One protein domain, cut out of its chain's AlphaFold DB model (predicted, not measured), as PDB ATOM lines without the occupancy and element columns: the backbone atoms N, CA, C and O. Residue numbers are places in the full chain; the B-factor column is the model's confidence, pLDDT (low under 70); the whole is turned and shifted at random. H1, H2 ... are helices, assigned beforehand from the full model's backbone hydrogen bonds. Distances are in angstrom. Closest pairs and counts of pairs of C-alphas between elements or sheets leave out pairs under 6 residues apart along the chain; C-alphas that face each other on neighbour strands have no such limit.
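AT A GLANCE: This is residues 6 to 65 of the 328 residues of an uncharacterized protein of Tissierellia bacterium S7-1-4 (UniProt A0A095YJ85). Two helices, H1 and H3, meet near their last residues at about a right angle and make a loose corner, and the small helix H2 sits by the other end of H3. Residues 6 to 15, the first part of H1, stick out free of the rest, while the long link from H1 to H2 swings out as a loop with its turn between two short paired stretches and comes back past H3 to H2. The printed part has 60 residues with three named helices, H1, H2 and H3 in that order, and no named strand; the class is all helix, with 34 residues in named elements. The whole is loose, with a radius of gyration of the C-alphas of 13.5 A, and flat, spanning 37 by 31 by 14 A.

HOW THE PARTS SIT: The longest helix is H1, residues 6 to 22. It is close to but not clearly touching H3, residues 50 to 61: the closest C-alphas of the two, those of Ile 20 and Leu 59, are 6.4 A apart. The lines of H1 and H3 are about perpendicular, at 86 degrees, and their centres are 17.6 A apart. H2, residues 43 to 47, is also close to but not clearly touching H3, and their closest C-alphas, those of Asn 45 and Phe 51, are 5.1 A apart. H1 and H2 are apart, with no C-alpha of the one within 8 A of the other. Between them, residues 27 to 28 pair with residues 33 to 34, antiparallel, in stretches too short to be named strands. In H1, H2 and H3 every backbone O i to N i+4 pair is within hydrogen-bond range.

IN THESE COORDINATES: H1 runs from Ser 6, with its C-alpha at (26.005, 10.876, -14.505), to Phe 22, with its C-alpha at (33.797, 33.464, -10.107), and measures 24.3 A from first to last C-alpha. H3 runs from Ser 50 to Asp 61 over 16.5 A, and C-alpha 61 is at (44.762, 29.412, -14.799). H2 runs from Lys 43 to Phe 47 over 6.5 A.

THE WHOLE: The two C-alphas farthest apart are those of Thr 7 and Met 32, at 37.4 A. Without residues 6 to 15, which stand free, the body has 50 residues and spans 34 by 23 by 13 A. The link from H1 to H2 is long, with 20 residues, 23 to 42, and the link from H2 to H3 is tight, with 2 residues. The printed part has no cut. The mean pLDDT of the printed part is 84.9, and no printed residue is under 70.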
ATOM      1  N   SER A   6      25.972   9.861 -13.446       83.56
ATOM      2  CA  SER A   6      26.005  10.876 -14.505       83.56
ATOM      3  C   SER A   6      25.463  12.231 -14.041       83.56
ATOM      4  O   SER A   6      26.052  13.260 -14.352       83.56
ATOM      5  N   THR A   7      24.384  12.247 -13.251       86.94
ATOM      6  CA  THR A   7      23.822  13.488 -12.692       86.94
ATOM      7  C   THR A   7      24.779  14.125 -11.689       86.94
ATOM      8  O   THR A   7      24.976  15.333 -11.720       86.94
ATOM      9  N   ILE A   8      25.420  13.319 -10.837       86.75
ATOM     10  CA  ILE A   8      26.407  13.804  -9.859       86.75
ATOM     11  C   ILE A   8      27.619  14.415 -10.573       86.75
ATOM     12  O   ILE A   8      28.052  15.506 -10.211       86.75
ATOM     13  N   VAL A   9      28.133  13.749 -11.613       88.44
ATOM     14  CA  VAL A   9      29.244  14.263 -12.428       88.44
ATOM     15  C   VAL A   9      28.859  15.575 -13.110       88.44
ATOM     16  O   VAL A   9      29.636  16.524 -13.081       88.44
ATOM     17  N   LEU A  10      27.652  15.669 -13.673       88.62
ATOM     18  CA  LEU A  10      27.193  16.882 -14.349       88.62
ATOM     19  C   LEU A  10      27.045  18.065 -13.379       88.62
ATOM     20  O   LEU A  10      27.492  19.167 -13.687       88.62
ATOM     21  N   ILE A  11      26.490  17.827 -12.184       88.38
ATOM     22  CA  ILE A  11      26.402  18.832 -11.112       88.38
ATOM     23  C   ILE A  11      27.802  19.278 -10.681       88.38
ATOM     24  O   ILE A  11      28.043  20.473 -10.522       88.38
ATOM     25  N   PHE A  12      28.737  18.341 -10.522       85.69
ATOM     26  CA  PHE A  12      30.118  18.655 -10.168       85.69
ATOM     27  C   PHE A  12      30.809  19.510 -11.240       85.69
ATOM     28  O   PHE A  12      31.441  20.506 -10.898       85.69
ATOM     29  N   LEU A  13      30.654  19.174 -12.524       85.69
ATOM     30  CA  LEU A  13      31.211  19.957 -13.633       85.69
ATOM     31  C   LEU A  13      30.598  21.359 -13.705       85.69
ATOM     32  O   LEU A  13      31.334  22.329 -13.869       85.69
ATOM     33  N   MET A  14      29.279  21.487 -13.519       84.94
ATOM     34  CA  MET A  14      28.619  22.794 -13.442       84.94
ATOM     35  C   MET A  14      29.131  23.617 -12.259       84.94
ATOM     36  O   MET A  14      29.451  24.792 -12.430       84.94
ATOM     37  N   LEU A  15      29.264  23.013 -11.075       85.62
ATOM     38  CA  LEU A  15      29.791  23.687  -9.889       85.62
ATOM     39  C   LEU A  15      31.242  24.131 -10.105       85.62
ATOM     40  O   LEU A  15      31.583  25.268  -9.795       85.62
ATOM     41  N   MET A  16      32.082  23.266 -10.677       79.56
ATOM     42  CA  MET A  16      33.478  23.580 -10.968       79.56
ATOM     43  C   MET A  16      33.593  24.714 -11.990       79.56
ATOM     44  O   MET A  16      34.320  25.673 -11.750       79.56
ATOM     45  N   GLY A  17      32.821  24.656 -13.082       79.88
ATOM     46  CA  GLY A  17      32.745  25.734 -14.072       79.88
ATOM     47  C   GLY A  17      32.304  27.058 -13.447       79.88
ATOM     48  O   GLY A  17      32.931  28.089 -13.672       79.88
ATOM     49  N   THR A  18      31.293  27.015 -12.575       80.19
ATOM     50  CA  THR A  18      30.824  28.185 -11.818       80.19
ATOM     51  C   THR A  18      31.944  28.752 -10.935       80.19
ATOM     52  O   THR A  18      32.250  29.939 -11.014       80.19
ATOM     53  N   LEU A  19      32.628  27.916 -10.146       81.06
ATOM     54  CA  LEU A  19      33.730  28.350  -9.281       81.06
ATOM     55  C   LEU A  19      34.914  28.937 -10.068       81.06
ATOM     56  O   LEU A  19      35.527  29.892  -9.596       81.06
ATOM     57  N   ILE A  20      35.228  28.407 -11.258       79.38
ATOM     58  CA  ILE A  20      36.273  28.959 -12.138       79.38
ATOM     59  C   ILE A  20      35.883  30.368 -12.611       79.38
ATOM     60  O   ILE A  20      36.683  31.298 -12.503       79.38
ATOM     61  N   LEU A  21      34.643  30.546 -13.081       75.00
ATOM     62  CA  LEU A  21      34.147  31.836 -13.578       75.00
ATOM     63  C   LEU A  21      34.126  32.916 -12.488       75.00
ATOM     64  O   LEU A  21      34.451  34.071 -12.758       75.00
ATOM     65  N   PHE A  22      33.804  32.541 -11.246       77.31
ATOM     66  CA  PHE A  22      33.797  33.464 -10.107       77.31
ATOM     67  C   PHE A  22      35.166  33.654  -9.436       77.31
ATOM     68  O   PHE A  22      35.298  34.508  -8.555       77.31
ATOM     69  N   ASN A  23      36.202  32.917  -9.846       78.69
ATOM     70  CA  ASN A  23      37.554  33.108  -9.336       78.69
ATOM     71  C   ASN A  23      38.184  34.379  -9.934       78.69
ATOM     72  O   ASN A  23      38.809  34.363 -10.994       78.69
ATOM     73  N   LYS A  24      38.039  35.500  -9.221       77.31
ATOM     74  CA  LYS A  24      38.558  36.822  -9.615       77.31
ATOM     75  C   LYS A  24      40.057  37.016  -9.350       77.31
ATOM     76  O   LYS A  24      40.531  38.146  -9.341       77.31
ATOM     77  N   LYS A  25      40.815  35.946  -9.095       80.94
ATOM     78  CA  LYS A  25      42.254  36.055  -8.841       80.94
ATOM     79  C   LYS A  25      42.965  36.607 -10.082       80.94
ATOM     80  O   LYS A  25      42.815  36.079 -11.182       80.94
ATOM     81  N   GLU A  26      43.751  37.662  -9.892       83.38
ATOM     82  CA  GLU A  26      44.468  38.332 -10.986       83.38
ATOM     83  C   GLU A  26      45.911  37.846 -11.143       83.38
ATOM     84  O   GLU A  26      46.496  37.951 -12.219       83.38
ATOM     85  N   ALA A  27      46.497  37.290 -10.083       83.75
ATOM     86  CA  ALA A  27      47.874  36.815 -10.081       83.75
ATOM     87  C   ALA A  27      48.057  35.624  -9.143       83.75
ATOM     88  O   ALA A  27      47.285  35.420  -8.208       83.75
ATOM     89  N   SER A  28      49.090  34.820  -9.371       84.31
ATOM     90  CA  SER A  28      49.425  33.677  -8.527       84.31
ATOM     91  C   SER A  28      50.831  33.823  -7.963       84.31
ATOM     92  O   SER A  28      51.796  33.693  -8.704       84.31
ATOM     93  N   GLU A  29      50.935  34.037  -6.646       81.38
ATOM     94  CA  GLU A  29      52.210  34.010  -5.902       81.38
ATOM     95  C   GLU A  29      52.978  32.711  -6.159       81.38
ATOM     96  O   GLU A  29      54.161  32.718  -6.478       81.38
ATOM     97  N   PHE A  30      52.273  31.578  -6.101       83.62
ATOM     98  CA  PHE A  30      52.878  30.262  -6.287       83.62
ATOM     99  C   PHE A  30      53.439  30.058  -7.709       83.62
ATOM    100  O   PHE A  30      54.447  29.380  -7.885       83.62
ATOM    101  N   GLU A  31      52.822  30.669  -8.725       82.44
ATOM    102  CA  GLU A  31      53.263  30.566 -10.127       82.44
ATOM    103  C   GLU A  31      54.077  31.787 -10.604       82.44
ATOM    104  O   GLU A  31      54.493  31.808 -11.756       82.44
ATOM    105  N   MET A  32      54.301  32.795  -9.746       84.00
ATOM    106  CA  MET A  32      54.967  34.083 -10.039       84.00
ATOM    107  C   MET A  32      54.482  34.819 -11.290       84.00
ATOM    108  O   MET A  32      55.266  35.411 -12.033       84.00
ATOM    109  N   ARG A  33      53.186  34.797 -11.570       84.56
ATOM    110  CA  ARG A  33      52.683  35.461 -12.775       84.56
ATOM    111  C   ARG A  33      51.280  35.985 -12.598       84.56
ATOM    112  O   ARG A  33      50.505  35.484 -11.778       84.56
ATOM    113  N   LYS A  34      50.949  36.978 -13.420       85.88
ATOM    114  CA  LYS A  34      49.563  37.370 -13.657       85.88
ATOM    115  C   LYS A  34      48.838  36.207 -14.338       85.88
ATOM    116  O   LYS A  34      49.409  35.522 -15.190       85.88
ATOM    117  N   LEU A  35      47.605  35.966 -13.921       86.25
ATOM    118  CA  LEU A  35      46.740  34.975 -14.546       86.25
ATOM    119  C   LEU A  35      46.157  35.580 -15.823       86.25
ATOM    120  O   LEU A  35      45.793  36.760 -15.839       86.25
ATOM    121  N   LYS A  36      46.076  34.791 -16.900       86.38
ATOM    122  CA  LYS A  36      45.554  35.261 -18.193       86.38
ATOM    123  C   LYS A  36      44.162  35.840 -18.016       86.38
ATOM    124  O   LYS A  36      43.349  35.208 -17.361       86.38
ATOM    125  N   LYS A  37      43.858  37.032 -18.525       86.62
ATOM    126  CA  LYS A  37      42.486  37.569 -18.455       86.62
ATOM    127  C   LYS A  37      41.559  36.746 -19.355       86.62
ATOM    128  O   LYS A  37      42.034  36.074 -20.264       86.62
ATOM    129  N   TYR A  38      40.257  36.788 -19.088       85.75
ATOM    130  CA  TYR A  38      39.294  36.256 -20.050       85.75
ATOM    131  C   TYR A  38      39.371  37.082 -21.343       85.75
ATOM    132  O   TYR A  38      39.429  38.312 -21.236       85.75
ATOM    133  N   PRO A  39      39.402  36.444 -22.527       85.94
ATOM    134  CA  PRO A  39      39.427  37.166 -23.792       85.94
ATOM    135  C   PRO A  39      38.125  37.946 -23.993       85.94
ATOM    136  O   PRO A  39      37.042  37.479 -23.630       85.94
ATOM    137  N   GLU A  40      38.224  39.135 -24.587       87.06
ATOM    138  CA  GLU A  40      37.044  39.855 -25.067       87.06
ATOM    139  C   GLU A  40      36.483  39.148 -26.298       87.06
ATOM    140  O   GLU A  40      37.229  38.612 -27.107       87.06
ATOM    141  N   LEU A  41      35.164  39.126 -26.457       88.44
ATOM    142  CA  LEU A  41      34.542  38.460 -27.594       88.44
ATOM    143  C   LEU A  41      34.541  39.404 -28.808       88.44
ATOM    144  O   LEU A  41      33.843  40.419 -28.793       88.44
ATOM    145  N   THR A  42      35.297  39.076 -29.863       91.06
ATOM    146  CA  THR A  42      35.353  39.853 -31.114       91.06
ATOM    147  C   THR A  42      35.029  38.965 -32.315       91.06
ATOM    148  O   THR A  42      35.057  37.741 -32.241       91.06
ATOM    149  N   LYS A  43      34.656  39.549 -33.461       88.56
ATOM    150  CA  LYS A  43      34.391  38.730 -34.660       88.56
ATOM    151  C   LYS A  43      35.667  38.040 -35.144       88.56
ATOM    152  O   LYS A  43      35.626  36.869 -35.494       88.56
ATOM    153  N   GLU A  44      36.780  38.763 -35.131       87.38
ATOM    154  CA  GLU A  44      38.083  38.285 -35.599       87.38
ATOM    155  C   GLU A  44      38.558  37.069 -34.795       87.38
ATOM    156  O   GLU A  44      38.829  36.028 -35.392       87.38
ATOM    157  N   ASN A  45      38.527  37.146 -33.458       86.81
ATOM    158  CA  ASN A  45      39.047  36.074 -32.605       86.81
ATOM    159  C   ASN A  45      38.182  34.801 -32.563       86.81
ATOM    160  O   ASN A  45      38.647  33.726 -32.175       86.81
ATOM    161  N   ILE A  46      36.914  34.901 -32.970       88.38
ATOM    162  CA  ILE A  46      36.044  33.739 -33.170       88.38
ATOM    163  C   ILE A  46      36.422  33.018 -34.465       88.38
ATOM    164  O   ILE A  46      36.533  31.793 -34.471       88.38
ATOM    165  N   PHE A  47      36.601  33.761 -35.562       91.19
ATOM    166  CA  PHE A  47      36.864  33.172 -36.878       91.19
ATOM    167  C   PHE A  47      38.281  32.605 -37.009       91.19
ATOM    168  O   PHE A  47      38.458  31.614 -37.715       91.19
ATOM    169  N   ASP A  48      39.269  33.188 -36.327       89.88
ATOM    170  CA  ASP A  48      40.646  32.676 -36.318       89.88
ATOM    171  C   ASP A  48      40.909  31.600 -35.238       89.88
ATOM    172  O   ASP A  48      41.980  30.991 -35.212       89.88
ATOM    173  N   GLY A  49      39.926  31.332 -34.366       86.19
ATOM    174  CA  GLY A  49      39.990  30.321 -33.306       86.19
ATOM    175  C   GLY A  49      40.782  30.724 -32.055       86.19
ATOM    176  O   GLY A  49      40.875  29.924 -31.117       86.19
ATOM    177  N   SER A  50      41.328  31.942 -31.991       89.50
ATOM    178  CA  SER A  50      42.111  32.421 -30.843       89.50
ATOM    179  C   SER A  50      41.266  32.584 -29.576       89.50
ATOM    180  O   SER A  50      41.756  32.266 -28.492       89.50
ATOM    181  N   PHE A  51      39.979  32.940 -29.691       90.06
ATOM    182  CA  PHE A  51      39.078  33.077 -28.540       90.06
ATOM    183  C   PHE A  51      38.999  31.792 -27.711       90.06
ATOM    184  O   PHE A  51      39.158  31.824 -26.493       90.06
ATOM    185  N   GLY A  52      38.767  30.649 -28.366       86.69
ATOM    186  CA  GLY A  52      38.623  29.363 -27.681       86.69
ATOM    187  C   GLY A  52      39.897  28.969 -26.938       86.69
ATOM    188  O   GLY A  52      39.835  28.570 -25.776       86.69
ATOM    189  N   LYS A  53      41.052  29.165 -27.585       87.44
ATOM    190  CA  LYS A  53      42.367  28.895 -26.999       87.44
ATOM    191  C   LYS A  53      42.638  29.787 -25.784       87.44
ATOM    192  O   LYS A  53      42.967  29.277 -24.717       87.44
ATOM    193  N   GLU A  54      42.474  31.100 -25.920       88.94
ATOM    194  CA  GLU A  54      42.712  32.051 -24.825       88.94
ATOM    195  C   GLU A  54      41.739  31.836 -23.658       88.94
ATOM    196  O   GLU A  54      42.120  31.949 -22.490       88.94
ATOM    197  N   PHE A  55      40.491  31.471 -23.958       86.88
ATOM    198  CA  PHE A  55      39.488  31.144 -22.953       86.88
ATOM    199  C   PHE A  55      39.849  29.868 -22.179       86.88
ATOM    200  O   PHE A  55      39.790  29.871 -20.949       86.88
ATOM    201  N   GLU A  56      40.282  28.798 -22.855       85.44
ATOM    202  CA  GLU A  56      40.743  27.560 -22.210       85.44
ATOM    203  C   GLU A  56      41.959  27.803 -21.305       85.44
ATOM    204  O   GLU A  56      42.013  27.330 -20.163       85.44
ATOM    205  N   GLU A  57      42.918  28.597 -21.777       86.69
ATOM    206  CA  GLU A  57      44.082  28.985 -20.987       86.69
ATOM    207  C   GLU A  57      43.670  29.805 -19.747       86.69
ATOM    208  O   GLU A  57      44.164  29.557 -18.644       86.69
ATOM    209  N   ALA A  58      42.715  30.734 -19.889       86.00
ATOM    210  CA  ALA A  58      42.174  31.519 -18.779       86.00
ATOM    211  C   ALA A  58      41.391  30.670 -17.756       86.00
ATOM    212  O   ALA A  58      41.470  30.949 -16.552       86.00
ATOM    213  N   LEU A  59      40.663  29.637 -18.199       84.81
ATOM    214  CA  LEU A  59      39.995  28.671 -17.316       84.81
ATOM    215  C   LEU A  59      41.017  27.822 -16.549       84.81
ATOM    216  O   LEU A  59      40.898  27.662 -15.332       84.81
ATOM    217  N   THR A  60      42.044  27.323 -17.242       84.31
ATOM    218  CA  THR A  60      43.114  26.489 -16.665       84.31
ATOM    219  C   THR A  60      43.884  27.232 -15.571       84.31
ATOM    220  O   THR A  60      44.204  26.671 -14.520       84.31
ATOM    221  N   ASP A  61      44.125  28.526 -15.775       83.81
ATOM    222  CA  ASP A  61      44.762  29.412 -14.799       83.81
ATOM    223  C   ASP A  61      43.942  29.606 -13.515       83.81
ATOM    224  O   ASP A  61      44.500  29.881 -12.450       83.81
ATOM    225  N   ARG A  62      42.615  29.463 -13.601       84.19
ATOM    226  CA  ARG A  62      41.669  29.790 -12.525       84.19
ATOM    227  C   ARG A  62      41.060  28.588 -11.832       84.19
ATOM    228  O   ARG A  62      40.208  28.789 -10.963       84.19
ATOM    229  N   VAL A  63      41.515  27.374 -12.150       84.06
ATOM    230  CA  VAL A  63      41.058  26.138 -11.500       84.06
ATOM    231  C   VAL A  63      41.100  26.296  -9.970       84.06
ATOM    232  O   VAL A  63      42.184  26.441  -9.385       84.06
ATOM    233  N   PRO A  64      39.931  26.292  -9.298       79.94
ATOM    234  CA  PRO A  64      39.842  26.424  -7.857       79.94
ATOM    235  C   PRO A  64      40.651  25.333  -7.165       79.94
ATOM    236  O   PRO A  64      40.603  24.163  -7.536       79.94
ATOM    237  N   GLY A  65      41.415  25.715  -6.146       80.62
ATOM    238  CA  GLY A  65      42.184  24.755  -5.359       80.62
ATOM    239  C   GLY A  65      43.406  24.158  -6.065       80.62
ATOM    240  O   GLY A  65      44.056  23.319  -5.454       80.62
TER     241      GLY A  65